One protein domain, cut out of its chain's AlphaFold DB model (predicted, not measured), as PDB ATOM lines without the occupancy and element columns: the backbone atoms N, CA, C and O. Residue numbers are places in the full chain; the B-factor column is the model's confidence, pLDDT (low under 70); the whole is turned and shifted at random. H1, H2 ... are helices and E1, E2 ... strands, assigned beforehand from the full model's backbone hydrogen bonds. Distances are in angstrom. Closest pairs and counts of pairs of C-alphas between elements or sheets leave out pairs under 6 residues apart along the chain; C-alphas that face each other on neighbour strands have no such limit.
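AT A GLANCE: This is residues 28 to 155 of the 163 residues of the protein "DUF667 domain-containing protein" of Rhodosporidium toruloides (UniProt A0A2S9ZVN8). Three small sheets follow one another along a long body: at one end the three-stranded sheet E3, E2, E4, grazed by the long helix H1, then the short pair E1 and E5, and at the other end the hairpin E6 and E7 with small H2. The unnamed residues 116 to 135 run from H2 back toward the three-stranded sheet. Of 128 printed residues, 59, under half, are in named elements, in the order E1 E2 E3 H1 E4 E5 H2 E6 E7; the class is mixed, helices and strands, and the sheets are antiparallel. It is only just loose, close to compact, with a radius of gyration of the C-alphas of 16.8 A and spans of 51 by 34 by 24 A.

HOW THE PARTS SIT: Start at E1, residues 28 to 30, antiparallel to E5, residues 101 to 104; N 28 and O 103 are within hydrogen-bond range at 2.8 A. Its closest C-alphas with E3, residues 52 to 56, are those of Glu 30 and Ala 55, 6.4 A apart. E2, residues 39 to 44, forms a hairpin with E3, where N 54 and O 40 are 2.8 A apart. On its other side is E4, residues 88 to 93, with N 41 and O 91 at 2.9 A. H1, residues 61 to 77, only grazes this sheet, with residues 63 to 74; its O i to N i+4 pairs are all within range. E3, H1 and E4 make a split strand-helix-strand unit, two strands running the same way with E2 between them, its crossover left-handed. H2, residues 112 to 115, is apart from H1. Look last at the hairpin of E6, residues 136 to 142, and E7, residues 148 to 154, with N 139 and O 151 at 2.9 A; E5 and E6 are near each other.

IN THESE COORDINATES: Find C-alpha 28 at (25.986, 86.698, -7.203), where E1 begins. H1 starts at C-alpha 61 (47.282, 71.959, -7.352) and runs 24.3 A; E2 measures 15.4 A, E4 15.8 A, E6 19.9 A and E7 19.6 A, ending at C-alpha 154 (22.483, 84.253, 12.655).

THE WHOLE: The C-alphas farthest apart, of Ala 62 and Gln 145, are 52.4 A apart. The printed part has no cut, and its long link, 20 residues, joins H2 to E6. Look for pLDDT under 70 at residues 76 to 81, of which 76 and 77 belong to H1.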
ATOM      1  N   HIS A  28      24.612  86.258  -7.350       93.94
ATOM      2  CA  HIS A  28      25.986  86.698  -7.203       93.94
ATOM      3  C   HIS A  28      26.686  85.795  -6.188       93.94
ATOM      4  O   HIS A  28      26.186  85.602  -5.078       93.94
ATOM      5  N   LEU A  29      27.841  85.265  -6.568       95.81
ATOM      6  CA  LEU A  29      28.649  84.355  -5.766       95.81
ATOM      7  C   LEU A  29      29.974  85.039  -5.455       95.81
ATOM      8  O   LEU A  29      30.618  85.568  -6.359       95.81
ATOM      9  N   GLU A  30      30.397  85.007  -4.200       95.56
ATOM     10  CA  GLU A  30      31.719  85.492  -3.814       95.56
ATOM     11  C   GLU A  30      32.342  84.519  -2.822       95.56
ATOM     12  O   GLU A  30      31.694  84.118  -1.861       95.56
ATOM     13  N   ALA A  31      33.592  84.137  -3.071       96.12
ATOM     14  CA  ALA A  31      34.418  83.391  -2.134       96.12
ATOM     15  C   ALA A  31      35.506  84.321  -1.582       96.12
ATOM     16  O   ALA A  31      36.029  85.171  -2.311       96.12
ATOM     17  N   ALA A  32      35.885  84.130  -0.319       94.56
ATOM     18  CA  ALA A  32      36.918  84.918   0.338       94.56
ATOM     19  C   ALA A  32      38.240  84.913  -0.445       94.56
ATOM     20  O   ALA A  32      38.754  83.871  -0.866       94.56
ATOM     21  N   LYS A  33      38.822  86.100  -0.618       89.81
ATOM     22  CA  LYS A  33      40.136  86.266  -1.249       89.81
ATOM     23  C   LYS A  33      41.238  85.820  -0.290       89.81
ATOM     24  O   LYS A  33      41.156  86.078   0.907       89.81
ATOM     25  N   GLY A  34      42.281  85.185  -0.823       85.00
ATOM     26  CA  GLY A  34      43.449  84.771  -0.036       85.00
ATOM     27  C   GLY A  34      43.214  83.581   0.903       85.00
ATOM     28  O   GLY A  34      44.062  83.317   1.748       85.00
ATOM     29  N   SER A  35      42.092  82.865   0.769       88.19
ATOM     30  CA  SER A  35      41.839  81.606   1.475       88.19
ATOM     31  C   SER A  35      41.557  80.492   0.471       88.19
ATOM     32  O   SER A  35      40.641  80.595  -0.343       88.19
ATOM     33  N   ASN A  36      42.334  79.413   0.554       87.38
ATOM     34  CA  ASN A  36      42.174  78.237  -0.303       87.38
ATOM     35  C   ASN A  36      41.031  77.322   0.151       87.38
ATOM     36  O   ASN A  36      40.505  76.551  -0.646       87.38
ATOM     37  N   GLU A  37      40.635  77.437   1.416       88.94
ATOM     38  CA  GLU A  37      39.561  76.669   2.058       88.94
ATOM     39  C   GLU A  37      38.188  77.330   1.885       88.94
ATOM     40  O   GLU A  37      37.179  76.819   2.363       88.94
ATOM     41  N   SER A  38      38.157  78.484   1.218       95.00
ATOM     42  CA  SER A  38      36.957  79.254   0.959       95.00
ATOM     43  C   SER A  38      36.421  78.956  -0.433       95.00
ATOM     44  O   SER A  38      37.034  79.350  -1.431       95.00
ATOM     45  N   PHE A  39      35.261  78.317  -0.516       96.75
ATOM     46  CA  PHE A  39      34.666  77.947  -1.794       96.75
ATOM     47  C   PHE A  39      33.147  77.813  -1.725       96.75
ATOM     48  O   PHE A  39      32.546  77.699  -0.657       96.75
ATOM     49  N   ILE A  40      32.542  77.820  -2.909       97.50
ATOM     50  CA  ILE A  40      31.133  77.513  -3.128       97.50
ATOM     51  C   ILE A  40      31.064  76.411  -4.176       97.50
ATOM     52  O   ILE A  40      31.635  76.568  -5.261       97.50
ATOM     53  N   SER A  41      30.362  75.322  -3.889       97.25
ATOM     54  CA  SER A  41      30.192  74.218  -4.830       97.25
ATOM     55  C   SER A  41      28.813  73.575  -4.742       97.25
ATOM     56  O   SER A  41      28.083  73.734  -3.767       97.25
ATOM     57  N   LEU A  42      28.429  72.879  -5.808       97.50
ATOM     58  CA  LEU A  42      27.309  71.942  -5.795       97.50
ATOM     59  C   LEU A  42      27.870  70.539  -5.646       97.50
ATOM     60  O   LEU A  42      28.727  70.170  -6.441       97.50
ATOM     61  N   LEU A  43      27.387  69.757  -4.691       95.75
ATOM     62  CA  LEU A  43      27.873  68.395  -4.437       95.75
ATOM     63  C   LEU A  43      26.747  67.494  -3.937       95.75
ATOM     64  O   LEU A  43      25.697  67.995  -3.528       95.75
ATOM     65  N   ASP A  44      26.938  66.178  -4.003       94.81
ATOM     66  CA  ASP A  44      26.040  65.227  -3.344       94.81
ATOM     67  C   ASP A  44      26.233  65.283  -1.825       94.81
ATOM     68  O   ASP A  44      27.335  65.065  -1.333       94.81
ATOM     69  N   ASP A  45      25.169  65.569  -1.076       92.88
ATOM     70  CA  ASP A  45      25.251  65.791   0.374       92.88
ATOM     71  C   ASP A  45      25.690  64.552   1.172       92.88
ATOM     72  O   ASP A  45      26.147  64.685   2.309       92.88
ATOM     73  N   ALA A  46      25.526  63.348   0.617       89.38
ATOM     74  CA  ALA A  46      25.881  62.110   1.300       89.38
ATOM     75  C   ALA A  46      27.317  61.655   1.021       89.38
ATOM     76  O   ALA A  46      27.881  60.931   1.842       89.38
ATOM     77  N   THR A  47      27.890  62.021  -0.128       90.00
ATOM     78  CA  THR A  47      29.180  61.473  -0.583       90.00
ATOM     79  C   THR A  47      30.228  62.524  -0.933       90.00
ATOM     80  O   THR A  47      31.392  62.164  -1.109       90.00
ATOM     81  N   ASP A  48      29.839  63.794  -1.044       90.94
ATOM     82  CA  ASP A  48      30.619  64.894  -1.630       90.94
ATOM     83  C   ASP A  48      31.010  64.669  -3.104       90.94
ATOM     84  O   ASP A  48      31.812  65.408  -3.680       90.94
ATOM     85  N   GLU A  49      30.447  63.647  -3.755       90.81
ATOM     86  CA  GLU A  49      30.736  63.340  -5.153       90.81
ATOM     87  C   GLU A  49      30.026  64.306  -6.112       90.81
ATOM     88  O   GLU A  49      29.119  65.060  -5.749       90.81
ATOM     89  N   ARG A  50      30.424  64.242  -7.393       91.06
ATOM     90  CA  ARG A  50      29.870  65.059  -8.492       91.06
ATOM     91  C   ARG A  50      29.963  66.561  -8.222       91.06
ATOM     92  O   ARG A  50      29.103  67.332  -8.651       91.06
ATOM     93  N   GLU A  51      31.027  66.959  -7.529       94.44
ATOM     94  CA  GLU A  51      31.261  68.348  -7.183       94.44
ATOM     95  C   GLU A  51      31.372  69.222  -8.444       94.44
ATOM     96  O   GLU A  51      32.142  68.938  -9.363       94.44
ATOM     97  N   THR A  52      30.625  70.320  -8.469       95.19
ATOM     98  CA  THR A  52      30.788  71.418  -9.422       95.19
ATOM     99  C   THR A  52      31.206  72.659  -8.649       95.19
ATOM    100  O   THR A  52      30.414  73.220  -7.890       95.19
ATOM    101  N   LEU A  53      32.454  73.087  -8.830       95.00
ATOM    102  CA  LEU A  53      33.005  74.269  -8.175       95.00
ATOM    103  C   LEU A  53      32.462  75.542  -8.835       95.00
ATOM    104  O   LEU A  53      32.651  75.755 -10.031       95.00
ATOM    105  N   LEU A  54      31.777  76.376  -8.055       96.31
ATOM    106  CA  LEU A  54      31.088  77.578  -8.533       96.31
ATOM    107  C   LEU A  54      31.876  78.859  -8.254       96.31
ATOM    108  O   LEU A  54      31.859  79.781  -9.065       96.31
ATOM    109  N   ALA A  55      32.553  78.929  -7.107       96.12
ATOM    110  CA  ALA A  55      33.425  80.043  -6.752       96.12
ATOM    111  C   ALA A  55      34.579  79.550  -5.876       96.12
ATOM    112  O   ALA A  55      34.355  78.868  -4.876       96.12
ATOM    113  N   TRP A  56      35.806  79.902  -6.253       95.94
ATOM    114  CA  TRP A  56      37.036  79.577  -5.534       95.94
ATOM    115  C   TRP A  56      38.177  80.439  -6.078       95.94
ATOM    116  O   TRP A  56      38.196  80.744  -7.269       95.94
ATOM    117  N   ASN A  57      39.116  80.831  -5.214       92.19
ATOM    118  CA  ASN A  57      40.220  81.731  -5.574       92.19
ATOM    119  C   ASN A  57      41.599  81.046  -5.598       92.19
ATOM    120  O   ASN A  57      42.608  81.733  -5.758       92.19
ATOM    121  N   GLY A  58      41.667  79.727  -5.398       89.50
ATOM    122  CA  GLY A  58      42.929  78.997  -5.496       89.50
ATOM    123  C   GLY A  58      43.407  78.876  -6.942       89.50
ATOM    124  O   GLY A  58      42.627  78.974  -7.890       89.50
ATOM    125  N   SER A  59      44.714  78.698  -7.111       89.06
ATOM    126  CA  SER A  59      45.363  78.738  -8.431       89.06
ATOM    127  C   SER A  59      46.335  77.586  -8.673       89.06
ATOM    128  O   SER A  59      46.741  77.352  -9.812       89.06
ATOM    129  N   SER A  60      46.697  76.849  -7.622       92.00
ATOM    130  CA  SER A  60      47.644  75.744  -7.685       92.00
ATOM    131  C   SER A  60      47.001  74.398  -7.342       92.00
ATOM    132  O   SER A  60      45.960  74.310  -6.689       92.00
ATOM    133  N   GLN A  61      47.676  73.316  -7.738       91.44
ATOM    134  CA  GLN A  61      47.282  71.959  -7.352       91.44
ATOM    135  C   GLN A  61      47.332  71.752  -5.830       91.44
ATOM    136  O   GLN A  61      46.512  71.017  -5.284       91.44
ATOM    137  N   ALA A  62      48.272  72.409  -5.142       92.25
ATOM    138  CA  ALA A  62      48.366  72.362  -3.687       92.25
ATOM    139  C   ALA A  62      47.143  73.020  -3.031       92.25
ATOM    140  O   ALA A  62      46.595  72.474  -2.075       92.25
ATOM    141  N   ASP A  63      46.657  74.135  -3.590       92.88
ATOM    142  CA  ASP A  63      45.435  74.792  -3.115       92.88
ATOM    143  C   ASP A  63      44.227  73.861  -3.270       92.88
ATOM    144  O   ASP A  63      43.408  73.748  -2.359       92.88
ATOM    145  N   LEU A  64      44.129  73.163  -4.410       90.56
ATOM    146  CA  LEU A  64      43.045  72.216  -4.674       90.56
ATOM    147  C   LEU A  64      43.066  71.044  -3.681       90.56
ATOM    148  O   LEU A  64      42.014  70.622  -3.199       90.56
ATOM    149  N   GLN A  65      44.255  70.525  -3.361       91.50
ATOM    150  CA  GLN A  65      44.429  69.463  -2.368       91.50
ATOM    151  C   GLN A  65      44.046  69.932  -0.962       91.50
ATOM    152  O   GLN A  65      43.297  69.234  -0.283       91.50
ATOM    153  N   ALA A  66      44.502  71.118  -0.550       90.62
ATOM    154  CA  ALA A  66      44.151  71.706   0.741       90.62
ATOM    155  C   ALA A  66      42.635  71.908   0.877       90.62
ATOM    156  O   ALA A  66      42.043  71.518   1.881       90.62
ATOM    157  N   ARG A  67      41.987  72.431  -0.171       93.38
ATOM    158  CA  ARG A  67      40.531  72.597  -0.235       93.38
ATOM    159  C   ARG A  67      39.794  71.266  -0.072       93.38
ATOM    160  O   ARG A  67      38.902  71.160   0.761       93.38
ATOM    161  N   SER A  68      40.168  70.251  -0.852       91.50
ATOM    162  CA  SER A  68      39.512  68.938  -0.801       91.50
ATOM    163  C   SER A  68      39.725  68.236   0.545       91.50
ATOM    164  O   SER A  68      38.806  67.599   1.053       91.50
ATOM    165  N   ALA A  69      40.904  68.389   1.156       91.12
ATOM    166  CA  ALA A  69      41.163  67.900   2.509       91.12
ATOM    167  C   ALA A  69      40.300  68.625   3.555       91.12
ATOM    168  O   ALA A  69      39.772  67.987   4.461       91.12
ATOM    169  N   SER A  70      40.119  69.940   3.403       91.19
ATOM    170  CA  SER A  70      39.263  70.748   4.273       91.19
ATOM    171  C   SER A  70      37.794  70.313   4.192       91.19
ATOM    172  O   SER A  70      37.185  70.063   5.229       91.19
ATOM    173  N   LEU A  71      37.258  70.111   2.980       91.12
ATOM    174  CA  LEU A  71      35.898  69.594   2.769       91.12
ATOM    175  C   LEU A  71      35.697  68.229   3.448       91.12
ATOM    176  O   LEU A  71      34.738  68.037   4.193       91.12
ATOM    177  N   ALA A  72      36.639  67.301   3.249       88.31
ATOM    178  CA  ALA A  72      36.583  65.978   3.871       88.31
ATOM    179  C   ALA A  72      36.615  66.057   5.408       88.31
ATOM    180  O   ALA A  72      35.847  65.368   6.079       88.31
ATOM    181  N   ALA A  73      37.450  66.937   5.969       87.44
ATOM    182  CA  ALA A  73      37.521  67.149   7.410       87.44
ATOM    183  C   ALA A  73      36.206  67.695   7.989       87.44
ATOM    184  O   ALA A  73      35.858  67.349   9.116       87.44
ATOM    185  N   GLN A  74      35.461  68.514   7.235       83.50
ATOM    186  CA  GLN A  74      34.157  69.007   7.687       83.50
ATOM    187  C   GLN A  74      33.091  67.920   7.731       83.50
ATOM    188  O   GLN A  74      32.280  67.899   8.654       83.50
ATOM    189  N   ARG A  75      33.103  66.976   6.791       78.44
ATOM    190  CA  ARG A  75      32.179  65.841   6.855       78.44
ATOM    191  C   ARG A  75      32.385  65.033   8.137       78.44
ATOM    192  O   ARG A  75      31.420  64.739   8.836       78.44
ATOM    193  N   ASP A  76      33.637  64.749   8.475       68.69
ATOM    194  CA  ASP A  76      33.978  63.930   9.641       68.69
ATOM    195  C   ASP A  76      33.810  64.692  10.973       68.69
ATOM    196  O   ASP A  76      33.580  64.076  12.016       68.69
ATOM    197  N   SER A  77      33.902  66.030  10.958       65.81
ATOM    198  CA  SER A  77      33.748  66.886  12.145       65.81
ATOM    199  C   SER A  77      32.291  67.143  12.528       65.81
ATOM    200  O   SER A  77      32.015  67.483  13.684       65.81
ATOM    201  N   THR A  78      31.355  66.969  11.587       60.84
ATOM    202  CA  THR A  78      29.923  67.113  11.848       60.84
ATOM    203  C   THR A  78      29.445  65.976  12.751       60.84
ATOM    204  O   THR A  78      28.859  64.996  12.309       60.84
ATOM    205  N   GLY A  79      29.621  66.124  14.068       54.34
ATOM    206  CA  GLY A  79      28.986  65.298  15.107       54.34
ATOM    207  C   GLY A  79      27.453  65.422  15.135       54.34
ATOM    208  O   GLY A  79      26.825  65.252  16.178       54.34
ATOM    209  N   THR A  80      26.850  65.770  13.998       59.00
ATOM    210  CA  THR A  80      25.421  65.918  13.796       59.00
ATOM    211  C   THR A  80      24.829  64.532  13.575       59.00
ATOM    212  O   THR A  80      25.311  63.737  12.773       59.00
ATOM    213  N   THR A  81      23.741  64.222  14.272       62.41
ATOM    214  CA  THR A  81      22.966  62.994  14.034       62.41
ATOM    215  C   THR A  81      22.056  63.118  12.806       62.41
ATOM    216  O   THR A  81      21.161  62.292  12.615       62.41
ATOM    217  N   LEU A  82      22.203  64.189  12.017       71.25
ATOM    218  CA  LEU A  82      21.335  64.485  10.887       71.25
ATOM    219  C   LEU A  82      21.703  63.585   9.711       71.25
ATOM    220  O   LEU A  82      22.847  63.540   9.265       71.25
ATOM    221  N   GLN A  83      20.705  62.872   9.194       79.81
ATOM    222  CA  GLN A  83      20.891  62.056   8.004       79.81
ATOM    223  C   GLN A  83      21.205  62.947   6.806       79.81
ATOM    224  O   GLN A  83      20.557  63.972   6.590       79.81
ATOM    225  N   HIS A  84      22.191  62.530   6.018       86.12
ATOM    226  CA  HIS A  84      22.502  63.189   4.761       86.12
ATOM    227  C   HIS A  84      21.355  63.020   3.762       86.12
ATOM    228  O   HIS A  84      20.724  61.958   3.675       86.12
ATOM    229  N   LEU A  85      21.100  64.070   2.990       88.06
ATOM    230  CA  LEU A  85      20.195  64.008   1.857       88.06
ATOM    231  C   LEU A  85      20.860  63.183   0.749       88.06
ATOM    232  O   LEU A  85      22.016  63.389   0.407       88.06
ATOM    233  N   ARG A  86      20.115  62.269   0.128       89.31
ATOM    234  CA  ARG A  86      20.565  61.625  -1.115       89.31
ATOM    235  C   ARG A  86      20.270  62.540  -2.293       89.31
ATOM    236  O   ARG A  86      19.274  62.348  -2.992       89.31
ATOM    237  N   GLY A  87      21.080  63.576  -2.463       92.06
ATOM    238  CA  GLY A  87      20.882  64.539  -3.531       92.06
ATOM    239  C   GLY A  87      21.871  65.689  -3.512       92.06
ATOM    240  O   GLY A  87      22.616  65.896  -2.558       92.06
ATOM    241  N   GLN A  88      21.837  66.457  -4.599       95.62
ATOM    242  CA  GLN A  88      22.706  67.607  -4.781       95.62
ATOM    243  C   GLN A  88      22.285  68.766  -3.873       95.62
ATOM    244  O   GLN A  88      21.104  69.120  -3.811       95.62
ATOM    245  N   VAL A  89      23.256  69.403  -3.229       96.38
ATOM    246  CA  VAL A  89      23.091  70.594  -2.390       96.38
ATOM    247  C   VAL A  89      24.078  71.674  -2.808       96.38
ATOM    248  O   VAL A  89      25.079  71.394  -3.464       96.38
ATOM    249  N   LEU A  90      23.789  72.917  -2.428       97.25
ATOM    250  CA  LEU A  90      24.752  74.009  -2.493       97.25
ATOM    251  C   LEU A  90      25.529  74.056  -1.181       97.25
ATOM    252  O   LEU A  90      24.940  74.284  -0.126       97.25
ATOM    253  N   HIS A  91      26.835  73.864  -1.269       96.12
ATOM    254  CA  HIS A  91      27.756  73.909  -0.150       96.12
ATOM    255  C   HIS A  91      28.567  75.206  -0.192       96.12
ATOM    256  O   HIS A  91      29.099  75.587  -1.239       96.12
ATOM    257  N   LEU A  92      28.648  75.900   0.943       96.50
ATOM    258  CA  LEU A  92      29.490  77.078   1.135       96.50
ATOM    259  C   LEU A  92      30.425  76.790   2.302       96.50
ATOM    260  O   LEU A  92      29.954  76.499   3.398       96.50
ATOM    261  N   GLN A  93      31.726  76.940   2.074       94.12
ATOM    262  CA  GLN A  93      32.732  76.845   3.121       94.12
ATOM    263  C   GLN A  93      33.531  78.142   3.187       94.12
ATOM    264  O   GLN A  93      33.908  78.713   2.158       94.12
ATOM    265  N   ALA A  94      33.783  78.623   4.402       93.25
ATOM    266  CA  ALA A  94      34.490  79.874   4.615       93.25
ATOM    267  C   ALA A  94      35.247  79.880   5.946       93.25
ATOM    268  O   ALA A  94      34.716  79.396   6.943       93.25
ATOM    269  N   PRO A  95      36.420  80.535   6.016       90.62
ATOM    270  CA  PRO A  95      37.055  80.851   7.296       90.62
ATOM    271  C   PRO A  95      36.270  81.912   8.089       90.62
ATOM    272  O   PRO A  95      36.466  82.070   9.290       90.62
ATOM    273  N   ASN A  96      35.410  82.682   7.414       90.94
ATOM    274  CA  ASN A  96      34.531  83.683   8.007       90.94
ATOM    275  C   ASN A  96      33.223  83.732   7.209       90.94
ATOM    276  O   ASN A  96      33.241  83.960   6.001       90.94
ATOM    277  N   CYS A  97      32.079  83.573   7.873       90.69
ATOM    278  CA  CYS A  97      30.767  83.525   7.218       90.69
ATOM    279  C   CYS A  97      30.381  84.816   6.463       90.69
ATOM    280  O   CYS A  97      29.422  84.813   5.701       90.69
ATOM    281  N   ARG A  98      31.110  85.926   6.650       92.19
ATOM    282  CA  ARG A  98      30.879  87.211   5.959       92.19
ATOM    283  C   ARG A  98      31.605  87.340   4.625       92.19
ATOM    284  O   ARG A  98      31.284  88.241   3.856       92.19
ATOM    285  N   THR A  99      32.627  86.523   4.383       94.19
ATOM    286  CA  THR A  99      33.526  86.685   3.229       94.19
ATOM    287  C   THR A  99      33.202  85.746   2.075       94.19
ATOM    288  O   THR A  99      33.656  85.996   0.962       94.19
ATOM    289  N   THR A 100      32.395  84.713   2.324       96.75
ATOM    290  CA  THR A 100      31.904  83.786   1.300       96.75
ATOM    291  C   THR A 100      30.395  83.736   1.361       96.75
ATOM    292  O   THR A 100      29.830  83.390   2.396       96.75
ATOM    293  N   TYR A 101      29.732  84.104   0.270       96.50
ATOM    294  CA  TYR A 101      28.283  84.235   0.264       96.50
ATOM    295  C   TYR A 101      27.676  84.014  -1.119       96.50
ATOM    296  O   TYR A 101      28.315  84.171  -2.163       96.50
ATOM    297  N   ILE A 102      26.383  83.700  -1.097       96.25
ATOM    298  CA  ILE A 102      25.489  83.759  -2.246       96.25
ATOM    299  C   ILE A 102      24.463  84.867  -2.006       96.25
ATOM    300  O   ILE A 102      23.895  84.977  -0.919       96.25
ATOM    301  N   ARG A 103      24.229  85.713  -3.010       94.31
ATOM    302  CA  ARG A 103      23.291  86.839  -2.926       94.31
ATOM    303  C   ARG A 103      22.367  86.866  -4.133       94.31
ATOM    304  O   ARG A 103      22.824  86.758  -5.265       94.31
ATOM    305  N   PHE A 104      21.083  87.102  -3.890       93.12
ATOM    306  CA  PHE A 104      20.078  87.317  -4.929       93.12
ATOM    307  C   PHE A 104      19.641  88.784  -4.910       93.12
ATOM    308  O   PHE A 104      19.134  89.275  -3.901       93.12
ATOM    309  N   GLY A 105      19.851  89.487  -6.023       89.56
ATOM    310  CA  GLY A 105      19.649  90.937  -6.117       89.56
ATOM    311  C   GLY A 105      20.745  91.770  -5.438       89.56
ATOM    312  O   GLY A 105      21.782  91.246  -5.029       89.56
ATOM    313  N   SER A 106      20.540  93.089  -5.344       82.06
ATOM    314  CA  SER A 106      21.500  94.019  -4.726       82.06
ATOM    315  C   SER A 106      20.998  94.599  -3.404       82.06
ATOM    316  O   SER A 106      19.832  94.969  -3.283       82.06
ATOM    317  N   LEU A 107      21.919  94.726  -2.444       76.56
ATOM    318  CA  LEU A 107      21.722  95.424  -1.166       76.56
ATOM    319  C   LEU A 107      22.296  96.852  -1.182       76.56
ATOM    320  O   LEU A 107      22.208  97.567  -0.184       76.56
ATOM    321  N   ASP A 108      22.902  97.280  -2.293       78.81
ATOM    322  CA  ASP A 108      23.569  98.578  -2.358       78.81
ATOM    323  C   ASP A 108      22.527  99.708  -2.307       78.81
ATOM    324  O   ASP A 108      21.518  99.694  -3.030       78.81
ATOM    325  N   LYS A 109      22.791 100.731  -1.481       70.06
ATOM    326  CA  LYS A 109      21.938 101.925  -1.395       70.06
ATOM    327  C   LYS A 109      21.752 102.531  -2.791       70.06
ATOM    328  O   LYS A 109      22.721 102.792  -3.499       70.06
ATOM    329  N   GLY A 110      20.497 102.726  -3.193       72.88
ATOM    330  CA  GLY A 110      20.125 103.278  -4.500       72.88
ATOM    331  C   GLY A 110      20.045 102.270  -5.653       72.88
ATOM    332  O   GLY A 110      19.335 102.546  -6.617       72.88
ATOM    333  N   LYS A 111      20.679 101.090  -5.562       80.31
ATOM    334  CA  LYS A 111      20.565 100.035  -6.594       80.31
ATOM    335  C   LYS A 111      19.503  98.989  -6.283       80.31
ATOM    336  O   LYS A 111      19.025  98.316  -7.188       80.31
ATOM    337  N   TRP A 112      19.076  98.862  -5.029       81.06
ATOM    338  CA  TRP A 112      18.038  97.893  -4.655       81.06
ATOM    339  C   TRP A 112      16.716  98.103  -5.424       81.06
ATOM    340  O   TRP A 112      16.015  97.142  -5.723       81.06
ATOM    341  N   LYS A 113      16.394  99.338  -5.836       83.62
ATOM    342  CA  LYS A 113      15.201  99.626  -6.655       83.62
ATOM    343  C   LYS A 113      15.297  99.042  -8.064       83.62
ATOM    344  O   LYS A 113      14.290  98.599  -8.622       83.62
ATOM    345  N   THR A 114      16.490  99.003  -8.653       83.56
ATOM    346  CA  THR A 114      16.701  98.430  -9.989       83.56
ATOM    347  C   THR A 114      16.912  96.923  -9.903       83.56
ATOM    348  O   THR A 114      16.205  96.177 -10.586       83.56
ATOM    349  N   ASP A 115      17.763  96.493  -8.973       84.00
ATOM    350  CA  ASP A 115      18.361  95.154  -8.933       84.00
ATOM    351  C   ASP A 115      17.780  94.267  -7.819       84.00
ATOM    352  O   ASP A 115      18.180  93.118  -7.661       84.00
ATOM    353  N   GLY A 116      16.847  94.781  -7.014       87.62
ATOM    354  CA  GLY A 116      16.120  93.994  -6.019       87.62
ATOM    355  C   GLY A 116      15.199  92.960  -6.668       87.62
ATOM    356  O   GLY A 116      14.806  93.090  -7.830       87.62
ATOM    357  N   LEU A 117      14.817  91.933  -5.909       90.50
ATOM    358  CA  LEU A 117      13.978  90.844  -6.421       90.50
ATOM    359  C   LEU A 117      12.526  91.281  -6.652       90.50
ATOM    360  O   LEU A 117      11.914  90.849  -7.624       90.50
ATOM    361  N   GLY A 118      11.996  92.173  -5.806       90.56
ATOM    362  CA  GLY A 118      10.616  92.670  -5.900       90.56
ATOM    363  C   GLY A 118       9.570  91.619  -5.575       90.56
ATOM    364  O   GLY A 118       8.535  91.563  -6.222       90.56
ATOM    365  N   VAL A 119       9.853  90.745  -4.612       92.50
ATOM    366  CA  VAL A 119       8.924  89.701  -4.161       92.50
ATOM    367  C   VAL A 119       7.900  90.307  -3.219       92.50
ATOM    368  O   VAL A 119       8.271  90.958  -2.250       92.50
ATOM    369  N   LYS A 120       6.619  90.045  -3.480       93.06
ATOM    370  CA  LYS A 120       5.500  90.512  -2.645       93.06
ATOM    371  C   LYS A 120       4.881  89.395  -1.801       93.06
ATOM    372  O   LYS A 120       3.865  89.606  -1.147       93.06
ATOM    373  N   LEU A 121       5.459  88.194  -1.850       93.69
ATOM    374  CA  LEU A 121       4.997  87.054  -1.065       93.69
ATOM    375  C   LEU A 121       5.316  87.265   0.425       93.69
ATOM    376  O   LEU A 121       6.407  87.728   0.748       93.69
ATOM    377  N   PRO A 122       4.396  86.898   1.337       94.25
ATOM    378  CA  PRO A 122       4.530  87.201   2.763       94.25
ATOM    379  C   PRO A 122       5.520  86.293   3.503       94.25
ATOM    380  O   PRO A 122       5.870  86.575   4.645       94.25
ATOM    381  N   VAL A 123       5.933  85.180   2.892       94.81
ATOM    382  CA  VAL A 123       6.761  84.154   3.534       94.81
ATOM    383  C   VAL A 123       7.957  83.833   2.652       94.81
ATOM    384  O   VAL A 123       7.816  83.595   1.452       94.81
ATOM    385  N   VAL A 124       9.128  83.775   3.283       95.00
ATOM    386  CA  VAL A 124      10.360  83.235   2.711       95.00
ATOM    387  C   VAL A 124      10.695  81.921   3.409       95.00
ATOM    388  O   VAL A 124      10.536  81.797   4.623       95.00
ATOM    389  N   HIS A 125      11.137  80.930   2.641       95.75
ATOM    390  CA  HIS A 125      11.497  79.613   3.152       95.75
ATOM    391  C   HIS A 125      12.911  79.246   2.705       95.75
ATOM    392  O   HIS A 125      13.248  79.391   1.531       95.75
ATOM    393  N   PHE A 126      13.711  78.732   3.638       94.81
ATOM    394  CA  PHE A 126      15.065  78.247   3.389       94.81
ATOM    395  C   PHE A 126      15.156  76.780   3.811       94.81
ATOM    396  O   PHE A 126      14.677  76.411   4.881       94.81
ATOM    397  N   GLN A 127      15.778  75.948   2.979       94.38
ATOM    398  CA  GLN A 127      16.135  74.572   3.327       94.38
ATOM    399  C   GLN A 127      17.634  74.534   3.588       94.38
ATOM    400  O   GLN A 127      18.424  74.736   2.669       94.38
ATOM    401  N   LEU A 128      18.007  74.339   4.851       93.31
ATOM    402  CA  LEU A 128      19.383  74.441   5.326       93.31
ATOM    403  C   LEU A 128      19.732  73.194   6.131       93.31
ATOM    404  O   LEU A 128      18.898  72.687   6.883       93.31
ATOM    405  N   LYS A 129      20.968  72.724   5.979       91.25
ATOM    406  CA  LYS A 129      21.545  71.666   6.805       91.25
ATOM    407  C   LYS A 129      22.390  72.317   7.894       91.25
ATOM    408  O   LYS A 129      23.204  73.188   7.607       91.25
ATOM    409  N   GLU A 130      22.156  71.914   9.134       87.81
ATOM    410  CA  GLU A 130      22.984  72.316  10.267       87.81
ATOM    411  C   GLU A 130      24.323  71.562  10.175       87.81
ATOM    412  O   GLU A 130      24.321  70.350   9.952       87.81
ATOM    413  N   LEU A 131      25.442  72.290  10.293       87.62
ATOM    414  CA  LEU A 131      26.806  71.744  10.204       87.62
ATOM    415  C   LEU A 131      27.667  72.004  11.458       87.62
ATOM    416  O   LEU A 131      28.878  71.817  11.421       87.62
ATOM    417  N   GLY A 132      27.094  72.491  12.556       86.50
ATOM    418  CA  GLY A 132      27.813  72.894  13.768       86.50
ATOM    419  C   GLY A 132      28.630  74.179  13.615       86.50
ATOM    420  O   GLY A 132      29.480  74.465  14.455       86.50
ATOM    421  N   GLN A 133      28.412  74.939  12.537       89.06
ATOM    422  CA  GLN A 133      29.218  76.100  12.157       89.06
ATOM    423  C   GLN A 133      28.430  77.414  12.206       89.06
ATOM    424  O   GLN A 133      27.198  77.456  12.139       89.06
ATOM    425  N   GLU A 134      29.162  78.523  12.299       92.88
ATOM    426  CA  GLU A 134      28.571  79.856  12.241       92.88
ATOM    427  C   GLU A 134      28.026  80.168  10.843       92.88
ATOM    428  O   GLU A 134      28.744  80.105   9.846       92.88
ATOM    429  N   MET A 135      26.765  80.593  10.776       94.00
ATOM    430  CA  MET A 135      26.153  81.081   9.544       94.00
ATOM    431  C   MET A 135      25.164  82.209   9.821       94.00
ATOM    432  O   MET A 135      24.639  82.348  10.932       94.00
ATOM    433  N   TYR A 136      24.882  83.007   8.794       95.81
ATOM    434  CA  TYR A 136      23.798  83.978   8.831       95.81
ATOM    435  C   TYR A 136      23.107  84.114   7.479       95.81
ATOM    436  O   TYR A 136      23.636  83.720   6.442       95.81
ATOM    437  N   LEU A 137      21.912  84.691   7.517       95.50
ATOM    438  CA  LEU A 137      21.091  85.029   6.366       95.50
ATOM    439  C   LEU A 137      20.646  86.477   6.518       95.50
ATOM    440  O   LEU A 137      20.219  86.872   7.604       95.50
ATOM    441  N   ASP A 138      20.695  87.222   5.421       95.25
ATOM    442  CA  ASP A 138      20.147  88.571   5.330       95.25
ATOM    443  C   ASP A 138      18.978  88.583   4.350       95.25
ATOM    444  O   ASP A 138      19.092  88.097   3.222       95.25
ATOM    445  N   VAL A 139      17.867  89.186   4.766       94.56
ATOM    446  CA  VAL A 139      16.706  89.442   3.914       94.56
ATOM    447  C   VAL A 139      16.418  90.935   3.936       94.56
ATOM    448  O   VAL A 139      16.022  91.484   4.963       94.56
ATOM    449  N   ALA A 140      16.626  91.599   2.800       93.31
ATOM    450  CA  ALA A 140      16.186  92.976   2.628       93.31
ATOM    451  C   ALA A 140      14.682  93.022   2.362       93.31
ATOM    452  O   ALA A 140      14.175  92.337   1.473       93.31
ATOM    453  N   VAL A 141      13.997  93.859   3.128       92.81
ATOM    454  CA  VAL A 141      12.570  94.144   3.021       92.81
ATOM    455  C   VAL A 141      12.383  95.632   2.771       92.81
ATOM    456  O   VAL A 141      13.188  96.447   3.218       92.81
ATOM    457  N   VAL A 142      11.334  95.969   2.034       91.06
ATOM    458  CA  VAL A 142      10.949  97.352   1.745       91.06
ATOM    459  C   VAL A 142       9.569  97.559   2.338       91.06
ATOM    460  O   VAL A 142       8.689  96.717   2.132       91.06
ATOM    461  N   ASP A 143       9.404  98.619   3.119       91.38
ATOM    462  CA  ASP A 143       8.123  98.962   3.729       91.38
ATOM    463  C   ASP A 143       7.225  99.785   2.785       91.38
ATOM    464  O   ASP A 143       7.521  99.991   1.606       91.38
ATOM    465  N   ASP A 144       6.074 100.222   3.291       91.75
ATOM    466  CA  ASP A 144       5.114 101.052   2.560       91.75
ATOM    467  C   ASP A 144       5.588 102.501   2.350       91.75
ATOM    468  O   ASP A 144       5.007 103.220   1.533       91.75
ATOM    469  N   GLN A 145       6.657 102.914   3.035       91.81
ATOM    470  CA  GLN A 145       7.326 104.203   2.872       91.81
ATOM    471  C   GLN A 145       8.491 104.139   1.876       91.81
ATOM    472  O   GLN A 145       9.174 105.144   1.681       91.81
ATOM    473  N   ASP A 146       8.678 102.999   1.197       88.12
ATOM    474  CA  ASP A 146       9.766 102.757   0.242       88.12
ATOM    475  C   ASP A 146      11.159 102.792   0.909       88.12
ATOM    476  O   ASP A 146      12.181 103.029   0.253       88.12
ATOM    477  N   GLU A 147      11.202 102.519   2.218       88.44
ATOM    478  CA  GLU A 147      12.421 102.409   3.010       88.44
ATOM    479  C   GLU A 147      12.874 100.951   3.108       88.44
ATOM    480  O   GLU A 147      12.098 100.030   3.375       88.44
ATOM    481  N   MET A 148      14.171 100.730   2.876       89.50
ATOM    482  CA  MET A 148      14.769  99.396   2.894       89.50
ATOM    483  C   MET A 148      15.389  99.099   4.258       89.50
ATOM    484  O   MET A 148      16.270  99.821   4.724       89.50
ATOM    485  N   THR A 149      14.982  97.980   4.850       91.31
ATOM    486  CA  THR A 149      15.554  97.429   6.084       91.31
ATOM    487  C   THR A 149      16.076  96.018   5.831       91.31
ATOM    488  O   THR A 149      15.517  95.275   5.028       91.31
ATOM    489  N   VAL A 150      17.140  95.613   6.527       92.56
ATOM    490  CA  VAL A 150      17.677  94.245   6.454       92.56
ATOM    491  C   VAL A 150      17.352  93.491   7.735       92.56
ATOM    492  O   VAL A 150      17.742  93.901   8.827       92.56
ATOM    493  N   VAL A 151      16.677  92.354   7.594       93.88
ATOM    494  CA  VAL A 151      16.478  91.388   8.675       93.88
ATOM    495  C   VAL A 151      17.590  90.351   8.596       93.88
ATOM    496  O   VAL A 151      17.682  89.616   7.613       93.88
ATOM    497  N   ARG A 152      18.430  90.290   9.635       94.69
ATOM    498  CA  ARG A 152      19.490  89.286   9.770       94.69
ATOM    499  C   ARG A 152      19.090  88.200  10.759       94.69
ATOM    500  O   ARG A 152      18.714  88.497  11.892       94.69
ATOM    501  N   CYS A 153      19.282  86.949  10.367       94.56
ATOM    502  CA  CYS A 153      19.232  85.794  11.259       94.56
ATOM    503  C   CYS A 153      20.620  85.153  11.305       94.56
ATOM    504  O   CYS A 153      21.204  84.923  10.253       94.56
ATOM    505  N   SER A 154      21.160  84.872  12.492       95.06
ATOM    506  CA  SER A 154      22.483  84.253  12.655       95.06
ATOM    507  C   SER A 154      22.475  83.191  13.749       95.06
ATOM    508  O   SER A 154      21.630  83.238  14.643       95.06
ATOM    509  N   THR A 155      23.407  82.240  13.691       93.44
ATOM    510  CA  THR A 155      23.479  81.132  14.661       93.44
ATOM    511  C   THR A 155      24.151  81.503  15.986       93.44
ATOM    512  O   THR A 155      24.023  80.762  16.956       93.44
TER     513      THR A 155